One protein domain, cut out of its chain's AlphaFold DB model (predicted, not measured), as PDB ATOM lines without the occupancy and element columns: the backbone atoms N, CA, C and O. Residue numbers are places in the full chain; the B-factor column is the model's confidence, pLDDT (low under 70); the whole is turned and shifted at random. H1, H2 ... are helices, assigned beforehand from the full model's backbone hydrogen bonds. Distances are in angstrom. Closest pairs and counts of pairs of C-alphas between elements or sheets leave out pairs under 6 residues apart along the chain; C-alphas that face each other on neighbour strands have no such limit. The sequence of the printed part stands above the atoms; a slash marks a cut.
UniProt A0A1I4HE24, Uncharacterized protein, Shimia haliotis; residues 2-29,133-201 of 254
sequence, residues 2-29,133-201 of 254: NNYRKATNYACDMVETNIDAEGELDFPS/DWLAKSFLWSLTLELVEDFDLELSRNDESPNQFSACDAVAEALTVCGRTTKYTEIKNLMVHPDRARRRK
ATOM      1  N   ASN A   2     282.738 403.313 235.850       83.75
ATOM      2  CA  ASN A   2     281.440 404.001 235.971       83.75
ATOM      3  C   ASN A   2     280.410 403.529 234.918       83.75
ATOM      4  O   ASN A   2     279.286 403.199 235.278       83.75
ATOM      5  N   ASN A   3     280.812 403.388 233.648       93.81
ATOM      6  CA  ASN A   3     279.905 402.944 232.578       93.81
ATOM      7  C   ASN A   3     279.391 401.517 232.785       93.81
ATOM      8  O   ASN A   3     278.199 401.288 232.650       93.81
ATOM      9  N   TYR A   4     280.257 400.590 233.209       95.81
ATOM     10  CA  TYR A   4     279.858 399.210 233.500       95.81
ATOM     11  C   TYR A   4     278.733 399.136 234.535       95.81
ATOM     12  O   TYR A   4     277.717 398.508 234.288       95.81
ATOM     13  N   ARG A   5     278.877 399.825 235.675       97.00
ATOM     14  CA  ARG A   5     277.849 399.798 236.727       97.00
ATOM     15  C   ARG A   5     276.536 400.427 236.274       97.00
ATOM     16  O   ARG A   5     275.482 399.901 236.602       97.00
ATOM     17  N   LYS A   6     276.600 401.513 235.499       97.25
ATOM     18  CA  LYS A   6     275.406 402.113 234.892       97.25
ATOM     19  C   LYS A   6     274.723 401.151 233.914       97.25
ATOM     20  O   LYS A   6     273.512 401.002 233.992       97.25
ATOM     21  N   ALA A   7     275.498 400.471 233.070       97.50
ATOM     22  CA  ALA A   7     275.004 399.475 232.124       97.50
ATOM     23  C   ALA A   7     274.371 398.269 232.835       97.50
ATOM     24  O   ALA A   7     273.289 397.839 232.458       97.50
ATOM     25  N   THR A   8     275.005 397.752 233.895       98.00
ATOM     26  CA  THR A   8     274.438 396.672 234.716       98.00
ATOM     27  C   THR A   8     273.123 397.100 235.354       98.00
ATOM     28  O   THR A   8     272.167 396.344 235.287       98.00
ATOM     29  N   ASN A   9     273.044 398.307 235.926       98.00
ATOM     30  CA  ASN A   9     271.801 398.800 236.523       98.00
ATOM     31  C   ASN A   9     270.690 398.955 235.473       98.00
ATOM     32  O   ASN A   9     269.591 398.471 235.702       98.00
ATOM     33  N   TYR A  10     270.989 399.534 234.303       97.69
ATOM     34  CA  TYR A  10     270.031 399.605 233.192       97.69
ATOM     35  C   TYR A  10     269.560 398.209 232.761       97.69
ATOM     36  O   TYR A  10     268.370 397.973 232.579       97.69
ATOM     37  N   ALA A  11     270.483 397.252 232.646       97.69
ATOM     38  CA  ALA A  11     270.135 395.874 232.326       97.69
ATOM     39  C   ALA A  11     269.284 395.212 233.420       97.69
ATOM     40  O   ALA A  11     268.380 394.458 233.074       97.69
ATOM     41  N   CYS A  12     269.531 395.495 234.704       97.88
ATOM     42  CA  CYS A  12     268.669 395.037 235.797       97.88
ATOM     43  C   CYS A  12     267.248 395.576 235.623       97.88
ATOM     44  O   CYS A  12     266.319 394.779 235.643       97.88
ATOM     45  N   ASP A  13     267.092 396.879 235.372       97.19
ATOM     46  CA  ASP A  13     265.776 397.509 235.193       97.19
ATOM     47  C   ASP A  13     264.995 396.852 234.036       97.19
ATOM     48  O   ASP A  13     263.804 396.568 234.157       97.19
ATOM     49  N   MET A  14     265.675 396.544 232.924       96.75
ATOM     50  CA  MET A  14     265.071 395.877 231.762       96.75
ATOM     51  C   MET A  14     264.735 394.401 232.017       96.75
ATOM     52  O   MET A  14     263.794 393.856 231.436       96.75
ATOM     53  N   VAL A  15     265.531 393.712 232.834       96.31
ATOM     54  CA  VAL A  15     265.381 392.279 233.117       96.31
ATOM     55  C   VAL A  15     264.353 392.024 234.217       96.31
ATOM     56  O   VAL A  15     263.586 391.073 234.099       96.31
ATOM     57  N   GLU A  16     264.312 392.855 235.260       95.69
ATOM     58  CA  GLU A  16     263.437 392.693 236.428       95.69
ATOM     59  C   GLU A  16     261.959 392.626 236.026       95.69
ATOM     60  O   GLU A  16     261.207 391.819 236.562       95.69
ATOM     61  N   THR A  17     261.552 393.388 235.008       92.12
ATOM     62  CA  THR A  17     260.175 393.361 234.492       92.12
ATOM     63  C   THR A  17     259.818 392.086 233.727       92.12
ATOM     64  O   THR A  17     258.651 391.888 233.401       92.12
ATOM     65  N   ASN A  18     260.808 391.258 233.383       93.50
ATOM     66  CA  ASN A  18     260.669 390.083 232.523       93.50
ATOM     67  C   ASN A  18     261.113 388.784 233.214       93.50
ATOM     68  O   ASN A  18     261.259 387.771 232.532       93.50
ATOM     69  N   ILE A  19     261.369 388.795 234.528       94.25
ATOM     70  CA  ILE A  19     261.689 387.593 235.305       94.25
ATOM     71  C   ILE A  19     260.486 387.175 236.157       94.25
ATOM     72  O   ILE A  19     259.888 387.998 236.848       94.25
ATOM     73  N   ASP A  20     260.137 385.890 236.110       93.44
ATOM     74  CA  ASP A  20     259.095 385.304 236.952       93.44
ATOM     75  C   ASP A  20     259.576 385.026 238.390       93.44
ATOM     76  O   ASP A  20     260.739 385.202 238.757       93.44
ATOM     77  N   ALA A  21     258.660 384.555 239.239       92.06
ATOM     78  CA  ALA A  21     258.963 384.209 240.629       92.06
ATOM     79  C   ALA A  21     259.985 383.061 240.781       92.06
ATOM     80  O   ALA A  21     260.502 382.841 241.877       92.06
ATOM     81  N   GLU A  22     260.261 382.320 239.708       92.62
ATOM     82  CA  GLU A  22     261.178 381.182 239.668       92.62
ATOM     83  C   GLU A  22     262.576 381.587 239.166       92.62
ATOM     84  O   GLU A  22     263.501 380.771 239.189       92.62
ATOM     85  N   GLY A  23     262.760 382.855 238.783       91.19
ATOM     86  CA  GLY A  23     264.018 383.364 238.248       91.19
ATOM     87  C   GLY A  23     264.206 383.048 236.763       91.19
ATOM     88  O   GLY A  23     265.327 383.132 236.263       91.19
ATOM     89  N   GLU A  24     263.159 382.663 236.037       92.38
ATOM     90  CA  GLU A  24     263.203 382.432 234.596       92.38
ATOM     91  C   GLU A  24     262.667 383.646 233.825       92.38
ATOM     92  O   GLU A  24     261.969 384.492 234.368       92.38
ATOM     93  N   LEU A  25     263.056 383.779 232.550       92.75
ATOM     94  CA  LEU A  25     262.548 384.872 231.723       92.75
ATOM     95  C   LEU A  25     261.125 384.527 231.261       92.75
ATOM     96  O   LEU A  25     260.959 383.579 230.487       92.75
ATOM     97  N   ASP A  26     260.142 385.320 231.678       93.44
ATOM     98  CA  ASP A  26     258.717 385.138 231.380       93.44
ATOM     99  C   ASP A  26     258.369 385.671 229.984       93.44
ATOM    100  O   ASP A  26     257.674 386.670 229.797       93.44
ATOM    101  N   PHE A  27     258.913 385.006 228.963       89.75
ATOM    102  CA  PHE A  27     258.498 385.220 227.582       89.75
ATOM    103  C   PHE A  27     257.650 384.048 227.096       89.75
ATOM    104  O   PHE A  27     258.017 382.883 227.289       89.75
ATOM    105  N   PRO A  28     256.571 384.316 226.345       87.62
ATOM    106  CA  PRO A  28     255.802 383.253 225.729       87.62
ATOM    107  C   PRO A  28     256.668 382.457 224.746       87.62
ATOM    108  O   PRO A  28     257.530 382.978 224.022       87.62
ATOM    109  N   SER A  29     256.396 381.154 224.701       87.19
ATOM    110  CA  SER A  29     257.023 380.242 223.749       87.19
ATOM    111  C   SER A  29     256.834 380.748 222.321       87.19
ATOM    112  O   SER A  29     255.708 380.879 221.851       87.19
ATOM    113  N   ASP A 133     262.286 379.314 222.116       89.94
ATOM    114  CA  ASP A 133     262.992 380.223 223.025       89.94
ATOM    115  C   ASP A 133     263.452 381.505 222.319       89.94
ATOM    116  O   ASP A 133     264.462 382.103 222.699       89.94
ATOM    117  N   TRP A 134     262.760 381.884 221.236       90.75
ATOM    118  CA  TRP A 134     263.199 382.967 220.366       90.75
ATOM    119  C   TRP A 134     263.139 384.322 221.071       90.75
ATOM    120  O   TRP A 134     264.172 384.982 221.124       90.75
ATOM    121  N   LEU A 135     261.995 384.704 221.659       90.44
ATOM    122  CA  LEU A 135     261.819 386.027 222.284       90.44
ATOM    123  C   LEU A 135     262.818 386.271 223.409       90.44
ATOM    124  O   LEU A 135     263.533 387.263 223.362       90.44
ATOM    125  N   ALA A 136     262.951 385.324 224.342       93.56
ATOM    126  CA  ALA A 136     263.913 385.432 225.437       93.56
ATOM    127  C   ALA A 136     265.344 385.665 224.924       93.56
ATOM    128  O   ALA A 136     266.080 386.500 225.441       93.56
ATOM    129  N   LYS A 137     265.749 384.965 223.859       94.81
ATOM    130  CA  LYS A 137     267.089 385.140 223.281       94.81
ATOM    131  C   LYS A 137     267.228 386.410 222.459       94.81
ATOM    132  O   LYS A 137     268.294 387.008 222.493       94.81
ATOM    133  N   SER A 138     266.194 386.809 221.730       92.94
ATOM    134  CA  SER A 138     266.191 388.069 220.991       92.94
ATOM    135  C   SER A 138     266.265 389.257 221.945       92.94
ATOM    136  O   SER A 138     267.006 390.198 221.677       92.94
ATOM    137  N   PHE A 139     265.560 389.191 223.078       94.62
ATOM    138  CA  PHE A 139     265.631 390.172 224.156       94.62
ATOM    139  C   PHE A 139     267.061 390.294 224.693       94.62
ATOM    140  O   PHE A 139     267.639 391.371 224.631       94.62
ATOM    141  N   LEU A 140     267.680 389.184 225.111       97.06
ATOM    142  CA  LEU A 140     269.059 389.197 225.618       97.06
ATOM    143  C   LEU A 140     270.074 389.680 224.576       97.06
ATOM    144  O   LEU A 140     271.005 390.408 224.912       97.06
ATOM    145  N   TRP A 141     269.905 389.281 223.312       96.44
ATOM    146  CA  TRP A 141     270.745 389.750 222.212       96.44
ATOM    147  C   TRP A 141     270.610 391.263 222.003       96.44
ATOM    148  O   TRP A 141     271.627 391.950 221.935       96.44
ATOM    149  N   SER A 142     269.378 391.779 221.970       95.12
ATOM    150  CA  SER A 142     269.097 393.207 221.765       95.12
ATOM    151  C   SER A 142     269.607 394.042 222.934       95.12
ATOM    152  O   SER A 142     270.371 394.974 222.715       95.12
ATOM    153  N   LEU A 143     269.299 393.630 224.168       97.25
ATOM    154  CA  LEU A 143     269.781 394.282 225.384       97.25
ATOM    155  C   LEU A 143     271.312 394.354 225.403       97.25
ATOM    156  O   LEU A 143     271.882 395.389 225.723       97.25
ATOM    157  N   THR A 144     271.997 393.276 225.009       97.81
ATOM    158  CA  THR A 144     273.466 393.274 224.964       97.81
ATOM    159  C   THR A 144     274.005 394.282 223.943       97.81
ATOM    160  O   THR A 144     275.012 394.926 224.222       97.81
ATOM    161  N   LEU A 145     273.364 394.433 222.776       96.31
ATOM    162  CA  LEU A 145     273.765 395.430 221.777       96.31
ATOM    163  C   LEU A 145     273.473 396.864 222.230       96.31
ATOM    164  O   LEU A 145     274.330 397.720 222.046       96.31
ATOM    165  N   GLU A 146     272.335 397.113 222.876       96.62
ATOM    166  CA  GLU A 146     272.033 398.422 223.477       96.62
ATOM    167  C   GLU A 146     273.110 398.822 224.490       96.62
ATOM    168  O   GLU A 146     273.598 399.946 224.469       96.62
ATOM    169  N   LEU A 147     273.578 397.885 225.326       97.44
ATOM    170  CA  LEU A 147     274.662 398.179 226.268       97.44
ATOM    171  C   LEU A 147     275.987 398.548 225.583       97.44
ATOM    172  O   LEU A 147     276.766 399.324 226.140       97.44
ATOM    173  N   VAL A 148     276.263 397.980 224.407       96.56
ATOM    174  CA  VAL A 148     277.434 398.347 223.596       96.56
ATOM    175  C   VAL A 148     277.267 399.767 223.058       96.56
ATOM    176  O   VAL A 148     278.179 400.578 223.206       96.56
ATOM    177  N   GLU A 149     276.107 400.065 222.470       95.81
ATOM    178  CA  GLU A 149     275.805 401.341 221.811       95.81
ATOM    179  C   GLU A 149     275.717 402.512 222.816       95.81
ATOM    180  O   GLU A 149     276.347 403.549 222.605       95.81
ATOM    181  N   ASP A 150     275.013 402.336 223.938       97.25
ATOM    182  CA  ASP A 150     274.651 403.434 224.847       97.25
ATOM    183  C   ASP A 150     275.662 403.674 225.980       97.25
ATOM    184  O   ASP A 150     275.740 404.774 226.536       97.25
ATOM    185  N   PHE A 151     276.445 402.654 226.350       95.75
ATOM    186  CA  PHE A 151     277.384 402.729 227.479       95.75
ATOM    187  C   PHE A 151     278.854 402.597 227.067       95.75
ATOM    188  O   PHE A 151     279.724 402.633 227.947       95.75
ATOM    189  N   ASP A 152     279.132 402.497 225.760       93.06
ATOM    190  CA  ASP A 152     280.481 402.376 225.192       93.06
ATOM    191  C   ASP A 152     281.248 401.196 225.817       93.06
ATOM    192  O   ASP A 152     282.357 401.319 226.345       93.06
ATOM    193  N   LEU A 153     280.585 400.036 225.863       94.12
ATOM    194  CA  LEU A 153     281.164 398.788 226.349       94.12
ATOM    195  C   LEU A 153     281.575 397.904 225.176       94.12
ATOM    196  O   LEU A 153     280.835 397.751 224.209       94.12
ATOM    197  N   GLU A 154     282.714 397.223 225.293       94.50
ATOM    198  CA  GLU A 154     283.036 396.148 224.356       94.50
ATOM    199  C   GLU A 154     282.004 395.018 224.467       94.50
ATOM    200  O   GLU A 154     281.542 394.679 225.561       94.50
ATOM    201  N   LEU A 155     281.675 394.384 223.336       95.12
ATOM    202  CA  LEU A 155     280.684 393.309 223.290       95.12
ATOM    203  C   LEU A 155     281.052 392.141 224.218       95.12
ATOM    204  O   LEU A 155     280.210 391.624 224.954       95.12
ATOM    205  N   SER A 156     282.319 391.723 224.193       94.44
ATOM    206  CA  SER A 156     282.849 390.629 225.006       94.44
ATOM    207  C   SER A 156     284.296 390.912 225.399       94.44
ATOM    208  O   SER A 156     285.021 391.474 224.590       94.44
ATOM    209  N   ARG A 157     284.738 390.446 226.574       89.69
ATOM    210  CA  ARG A 157     286.158 390.504 226.975       89.69
ATOM    211  C   ARG A 157     287.070 389.846 225.928       89.69
ATOM    212  O   ARG A 157     286.810 388.702 225.540       89.69
ATOM    213  N   ASN A 158     288.145 390.530 225.539       74.31
ATOM    214  CA  ASN A 158     289.289 389.910 224.868       74.31
ATOM    215  C   ASN A 158     290.071 389.043 225.870       74.31
ATOM    216  O   ASN A 158     290.242 389.434 227.026       74.31
ATOM    217  N   ASP A 159     290.577 387.885 225.431       67.31
ATOM    218  CA  ASP A 159     291.266 386.917 226.308       67.31
ATOM    219  C   ASP A 159     292.551 387.489 226.956       67.31
ATOM    220  O   ASP A 159     293.042 386.958 227.949       67.31
ATOM    221  N   GLU A 160     293.069 388.606 226.438       60.41
ATOM    222  CA  GLU A 160     294.300 389.265 226.894       60.41
ATOM    223  C   GLU A 160     294.095 390.264 228.052       60.41
ATOM    224  O   GLU A 160     295.065 390.652 228.702       60.41
ATOM    225  N   SER A 161     292.854 390.683 228.345       65.06
ATOM    226  CA  SER A 161     292.563 391.744 229.329       65.06
ATOM    227  C   SER A 161     291.593 391.282 230.428       65.06
ATOM    228  O   SER A 161     290.426 391.677 230.443       65.06
ATOM    229  N   PRO A 162     292.055 390.484 231.413       59.88
ATOM    230  CA  PRO A 162     291.193 389.854 232.425       59.88
ATOM    231  C   PRO A 162     290.448 390.833 233.352       59.88
ATOM    232  O   PRO A 162     289.501 390.429 234.022       59.88
ATOM    233  N   ASN A 163     290.842 392.112 233.378       66.38
ATOM    234  CA  ASN A 163     290.240 393.152 234.221       66.38
ATOM    235  C   ASN A 163     289.254 394.073 233.478       66.38
ATOM    236  O   ASN A 163     288.793 395.061 234.054       66.38
ATOM    237  N   GLN A 164     288.942 393.795 232.210       82.88
ATOM    238  CA  GLN A 164     287.929 394.545 231.468       82.88
ATOM    239  C   GLN A 164     286.560 393.879 231.611       82.88
ATOM    240  O   GLN A 164     286.413 392.672 231.432       82.88
ATOM    241  N   PHE A 165     285.553 394.682 231.947       92.06
ATOM    242  CA  PHE A 165     284.159 394.261 231.935       92.06
ATOM    243  C   PHE A 165     283.536 394.588 230.575       92.06
ATOM    244  O   PHE A 165     283.806 395.651 230.020       92.06
ATOM    245  N   SER A 166     282.699 393.691 230.065       95.38
ATOM    246  CA  SER A 166     282.041 393.788 228.758       95.38
ATOM    247  C   SER A 166     280.518 393.860 228.883       95.38
ATOM    248  O   SER A 166     279.962 393.590 229.952       95.38
ATOM    249  N   ALA A 167     279.825 394.166 227.786       97.06
ATOM    250  CA  ALA A 167     278.364 394.146 227.727       97.06
ATOM    251  C   ALA A 167     277.792 392.764 228.103       97.06
ATOM    252  O   ALA A 167     276.843 392.675 228.881       97.06
ATOM    253  N   CYS A 168     278.423 391.672 227.648       97.31
ATOM    254  CA  CYS A 168     278.042 390.311 228.046       97.31
ATOM    255  C   CYS A 168     278.132 390.078 229.566       97.31
ATOM    256  O   CYS A 168     277.339 389.314 230.115       97.31
ATOM    257  N   ASP A 169     279.099 390.703 230.247       96.88
ATOM    258  CA  ASP A 169     279.218 390.602 231.706       96.88
ATOM    259  C   ASP A 169     278.124 391.378 232.412       96.88
ATOM    260  O   ASP A 169     277.543 390.866 233.362       96.88
ATOM    261  N   ALA A 170     277.828 392.583 231.921       97.56
ATOM    262  CA  ALA A 170     276.803 393.431 232.504       97.56
ATOM    263  C   ALA A 170     275.437 392.735 232.460       97.56
ATOM    264  O   ALA A 170     274.753 392.697 233.478       97.56
ATOM    265  N   VAL A 171     275.087 392.105 231.330       98.00
ATOM    266  CA  VAL A 171     273.845 391.322 231.193       98.00
ATOM    267  C   VAL A 171     273.853 390.075 232.083       98.00
ATOM    268  O   VAL A 171     272.855 389.789 232.739       98.00
ATOM    269  N   ALA A 172     274.959 389.325 232.139       98.00
ATOM    270  CA  ALA A 172     275.042 388.123 232.975       98.00
ATOM    271  C   ALA A 172     274.961 388.446 234.480       98.00
ATOM    272  O   ALA A 172     274.295 387.728 235.232       98.00
ATOM    273  N   GLU A 173     275.617 389.527 234.916       97.88
ATOM    274  CA  GLU A 173     275.529 390.034 236.287       97.88
ATOM    275  C   GLU A 173     274.108 390.512 236.588       97.88
ATOM    276  O   GLU A 173     273.556 390.093 237.600       97.88
ATOM    277  N   ALA A 174     273.489 391.290 235.695       98.06
ATOM    278  CA  ALA A 174     272.118 391.767 235.863       98.06
ATOM    279  C   ALA A 174     271.114 390.617 236.024       98.06
ATOM    280  O   ALA A 174     270.382 390.573 237.007       98.06
ATOM    281  N   LEU A 175     271.150 389.618 235.133       97.88
ATOM    282  CA  LEU A 175     270.311 388.420 235.247       97.88
ATOM    283  C   LEU A 175     270.515 387.700 236.584       97.88
ATOM    284  O   LEU A 175     269.542 387.310 237.225       97.88
ATOM    285  N   THR A 176     271.769 387.557 237.023       97.62
ATOM    286  CA  THR A 176     272.097 386.893 238.292       97.62
ATOM    287  C   THR A 176     271.578 387.681 239.493       97.62
ATOM    288  O   THR A 176     271.042 387.080 240.423       97.62
ATOM    289  N   VAL A 177     271.695 389.011 239.471       97.38
ATOM    290  CA  VAL A 177     271.154 389.903 240.508       97.38
ATOM    291  C   VAL A 177     269.628 389.818 240.562       97.38
ATOM    292  O   VAL A 177     269.069 389.753 241.653       97.38
ATOM    293  N   CYS A 178     268.964 389.732 239.409       96.94
ATOM    294  CA  CYS A 178     267.511 389.596 239.306       96.94
ATOM    295  C   CYS A 178     266.997 388.157 239.538       96.94
ATOM    296  O   CYS A 178     265.822 387.891 239.318       96.94
ATOM    297  N   GLY A 179     267.842 387.217 239.983       95.62
ATOM    298  CA  GLY A 179     267.426 385.866 240.392       95.62
ATOM    299  C   GLY A 179     267.675 384.750 239.370       95.62
ATOM    300  O   GLY A 179     267.615 383.575 239.732       95.62
ATOM    301  N   ARG A 180     268.059 385.074 238.128       95.62
ATOM    302  CA  ARG A 180     268.436 384.096 237.096       95.62
ATOM    303  C   ARG A 180     269.942 383.863 237.084       95.62
ATOM    304  O   ARG A 180     270.681 384.570 236.394       95.62
ATOM    305  N   THR A 181     270.420 382.824 237.769       95.81
ATOM    306  CA  THR A 181     271.856 382.474 237.753       95.81
ATOM    307  C   THR A 181     272.339 382.239 236.318       95.81
ATOM    308  O   THR A 181     272.049 381.202 235.724       95.81
ATOM    309  N   THR A 182     273.096 383.191 235.768       96.62
ATOM    310  CA  THR A 182     273.504 383.191 234.358       96.62
ATOM    311  C   THR A 182     274.997 383.442 234.246       96.62
ATOM    312  O   THR A 182     275.537 384.386 234.820       96.62
ATOM    313  N   LYS A 183     275.697 382.602 233.482       96.50
ATOM    314  CA  LYS A 183     277.141 382.757 233.269       96.50
ATOM    315  C   LYS A 183     277.423 383.663 232.075       96.50
ATOM    316  O   LYS A 183     276.757 383.571 231.049       96.50
ATOM    317  N   TYR A 184     278.512 384.428 232.151       95.56
ATOM    318  CA  TYR A 184     279.054 385.200 231.023       95.56
ATOM    319  C   TYR A 184     279.137 384.380 229.724       95.56
ATOM    320  O   TYR A 184     278.779 384.863 228.651       95.56
ATOM    321  N   THR A 185     279.571 383.118 229.811       95.31
ATOM    322  CA  THR A 185     279.718 382.240 228.643       95.31
ATOM    323  C   THR A 185     278.397 381.965 227.933       95.31
ATOM    324  O   THR A 185     278.403 381.739 226.728       95.31
ATOM    325  N   GLU A 186     277.262 382.005 228.629       96.00
ATOM    326  CA  GLU A 186     275.944 381.802 228.027       96.00
ATOM    327  C   GLU A 186     275.556 382.989 227.143       96.00
ATOM    328  O   GLU A 186     275.156 382.784 225.992       96.00
ATOM    329  N   ILE A 187     275.779 384.214 227.631       97.44
ATOM    330  CA  ILE A 187     275.548 385.448 226.869       97.44
ATOM    331  C   ILE A 187     276.561 385.562 225.726       97.44
ATOM    332  O   ILE A 187     276.169 385.709 224.569       97.44
ATOM    333  N   LYS A 188     277.858 385.349 225.995       95.56
ATOM    334  CA  LYS A 188     278.903 385.312 224.954       95.56
ATOM    335  C   LYS A 188     278.547 384.320 223.846       95.56
ATOM    336  O   LYS A 188     278.652 384.640 222.664       95.56
ATOM    337  N   ASN A 189     278.087 383.121 224.201       95.44
ATOM    338  CA  ASN A 189     277.740 382.106 223.212       95.44
ATOM    339  C   ASN A 189     276.580 382.536 222.308       95.44
ATOM    340  O   ASN A 189     276.568 382.200 221.123       95.44
ATOM    341  N   LEU A 190     275.612 383.279 222.842       95.69
ATOM    342  CA  LEU A 190     274.550 383.868 222.038       95.69
ATOM    343  C   LEU A 190     275.123 384.884 221.036       95.69
ATOM    344  O   LEU A 190     274.814 384.800 219.844       95.69
ATOM    345  N   MET A 191     276.015 385.762 221.504       95.94
ATOM    346  CA  MET A 191     276.552 386.888 220.733       95.94
ATOM    347  C   MET A 191     277.597 386.509 219.679       95.94
ATOM    348  O   MET A 191     277.590 387.091 218.600       95.94
ATOM    349  N   VAL A 192     278.482 385.540 219.938       94.50
ATOM    350  CA  VAL A 192     279.634 385.297 219.040       94.50
ATOM    351  C   VAL A 192     279.815 383.850 218.589       94.50
ATOM    352  O   VAL A 192     280.451 383.621 217.562       94.50
ATOM    353  N   HIS A 193     279.222 382.854 219.260       93.31
ATOM    354  CA  HIS A 193     279.495 381.451 218.918       93.31
ATOM    355  C   HIS A 193     279.092 381.126 217.462       93.31
ATOM    356  O   HIS A 193     277.974 381.486 217.061       93.31
ATOM    357  N   PRO A 194     279.932 380.422 216.672       90.94
ATOM    358  CA  PRO A 194     279.652 380.104 215.267       90.94
ATOM    359  C   PRO A 194     278.338 379.340 215.054       90.94
ATOM    360  O   PRO A 194     277.524 379.732 214.223       90.94
ATOM    361  N   ASP A 195     278.048 378.336 215.886       88.50
ATOM    362  CA  ASP A 195     276.791 377.563 215.820       88.50
ATOM    363  C   ASP A 195     275.515 378.395 216.032       88.50
ATOM    364  O   ASP A 195     274.400 377.920 215.797       88.50
ATOM    365  N   ARG A 196     275.649 379.633 216.523       88.88
ATOM    366  CA  ARG A 196     274.536 380.567 216.726       88.88
ATOM    367  C   ARG A 196     274.461 381.649 215.646       88.88
ATOM    368  O   ARG A 196     273.523 382.437 215.685       88.88
ATOM    369  N   ALA A 197     275.358 381.652 214.655       86.62
ATOM    370  CA  ALA A 197     275.404 382.664 213.596       86.62
ATOM    371  C   ALA A 197     274.077 382.794 212.837       86.62
ATOM    372  O   ALA A 197     273.562 383.897 212.684       86.62
ATOM    373  N   ARG A 198     273.460 381.667 212.453       84.25
ATOM    374  CA  ARG A 198     272.136 381.674 211.808       84.25
ATOM    375  C   ARG A 198     271.080 382.384 212.657       84.25
ATOM    376  O   ARG A 198     270.290 383.148 212.128       84.25
ATOM    377  N   ARG A 199     271.058 382.118 213.962       86.38
ATOM    378  CA  ARG A 199     270.067 382.699 214.872       86.38
ATOM    379  C   ARG A 199     270.280 384.203 215.049       86.38
ATOM    380  O   ARG A 199     269.305 384.935 215.081       86.38
ATOM    381  N   ARG A 200     271.531 384.663 215.130       89.25
ATOM    382  CA  ARG A 200     271.828 386.104 215.143       89.25
ATOM    383  C   ARG A 200     271.354 386.785 213.870       89.25
ATOM    384  O   ARG A 200     270.696 387.809 213.959       89.25
ATOM    385  N   LYS A 201     271.570 386.144 212.720       83.44
ATOM    386  CA  LYS A 201     271.014 386.608 211.451       83.44
ATOM    387  C   LYS A 201     269.490 386.711 211.508       83.44
ATOM    388  O   LYS A 201     268.943 387.709 211.086       83.44
TER     389      LYS A 201
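This is residues 2 to 29 and 133 to 201 of the 254 residues of an uncharacterized protein of Shimia haliotis (UniProt A0A1I4HE24). The longest helix, H2, runs opposite to H1 at a shallow tilt, H3 crosses both, and H4 folds back from H3 across H2. Small H5 turns off H4's end. The printed part has 97 residues, with five named helices, H1 to H5 along the chain, and no named strand. It is all helix, mostly crossed in packing and compact, with radius of gyration of the C-alphas 12.8 A and spans 38 by 32 by 22 A.

Find H2 at residues 134 to 151; its residues 143 to 151 alone touch H1, residues 2 to 16, at 26 degrees, with closest C-alphas Phe 151 and Asn 3, 5.7 A. H3, residues 167 to 177, touches H1 at a steep tilt of 52 degrees, with closest C-alphas Ala 170 and Thr 8, 4.6 A. H4, residues 184 to 192, makes a helical hairpin with H3. H5, residues 194 to 201, touches H4 only at the corner. Every O i to N i+4 pair is within hydrogen-bond range in H1 to H4, but 2 of 4 in H5.

From C-alpha 134 at (263.199, 382.967, 220.366) H2 runs 25.3 A from first to last C-alpha; from C-alpha 2 at (281.440, 404.001, 235.971) H1 runs 21.3 A.

Residues 30 to 132 are not printed, C-alphas 29 and 133 being 6.0 A apart; H2 to H3 is a long link, and residues 159 to 163 have pLDDT under 70.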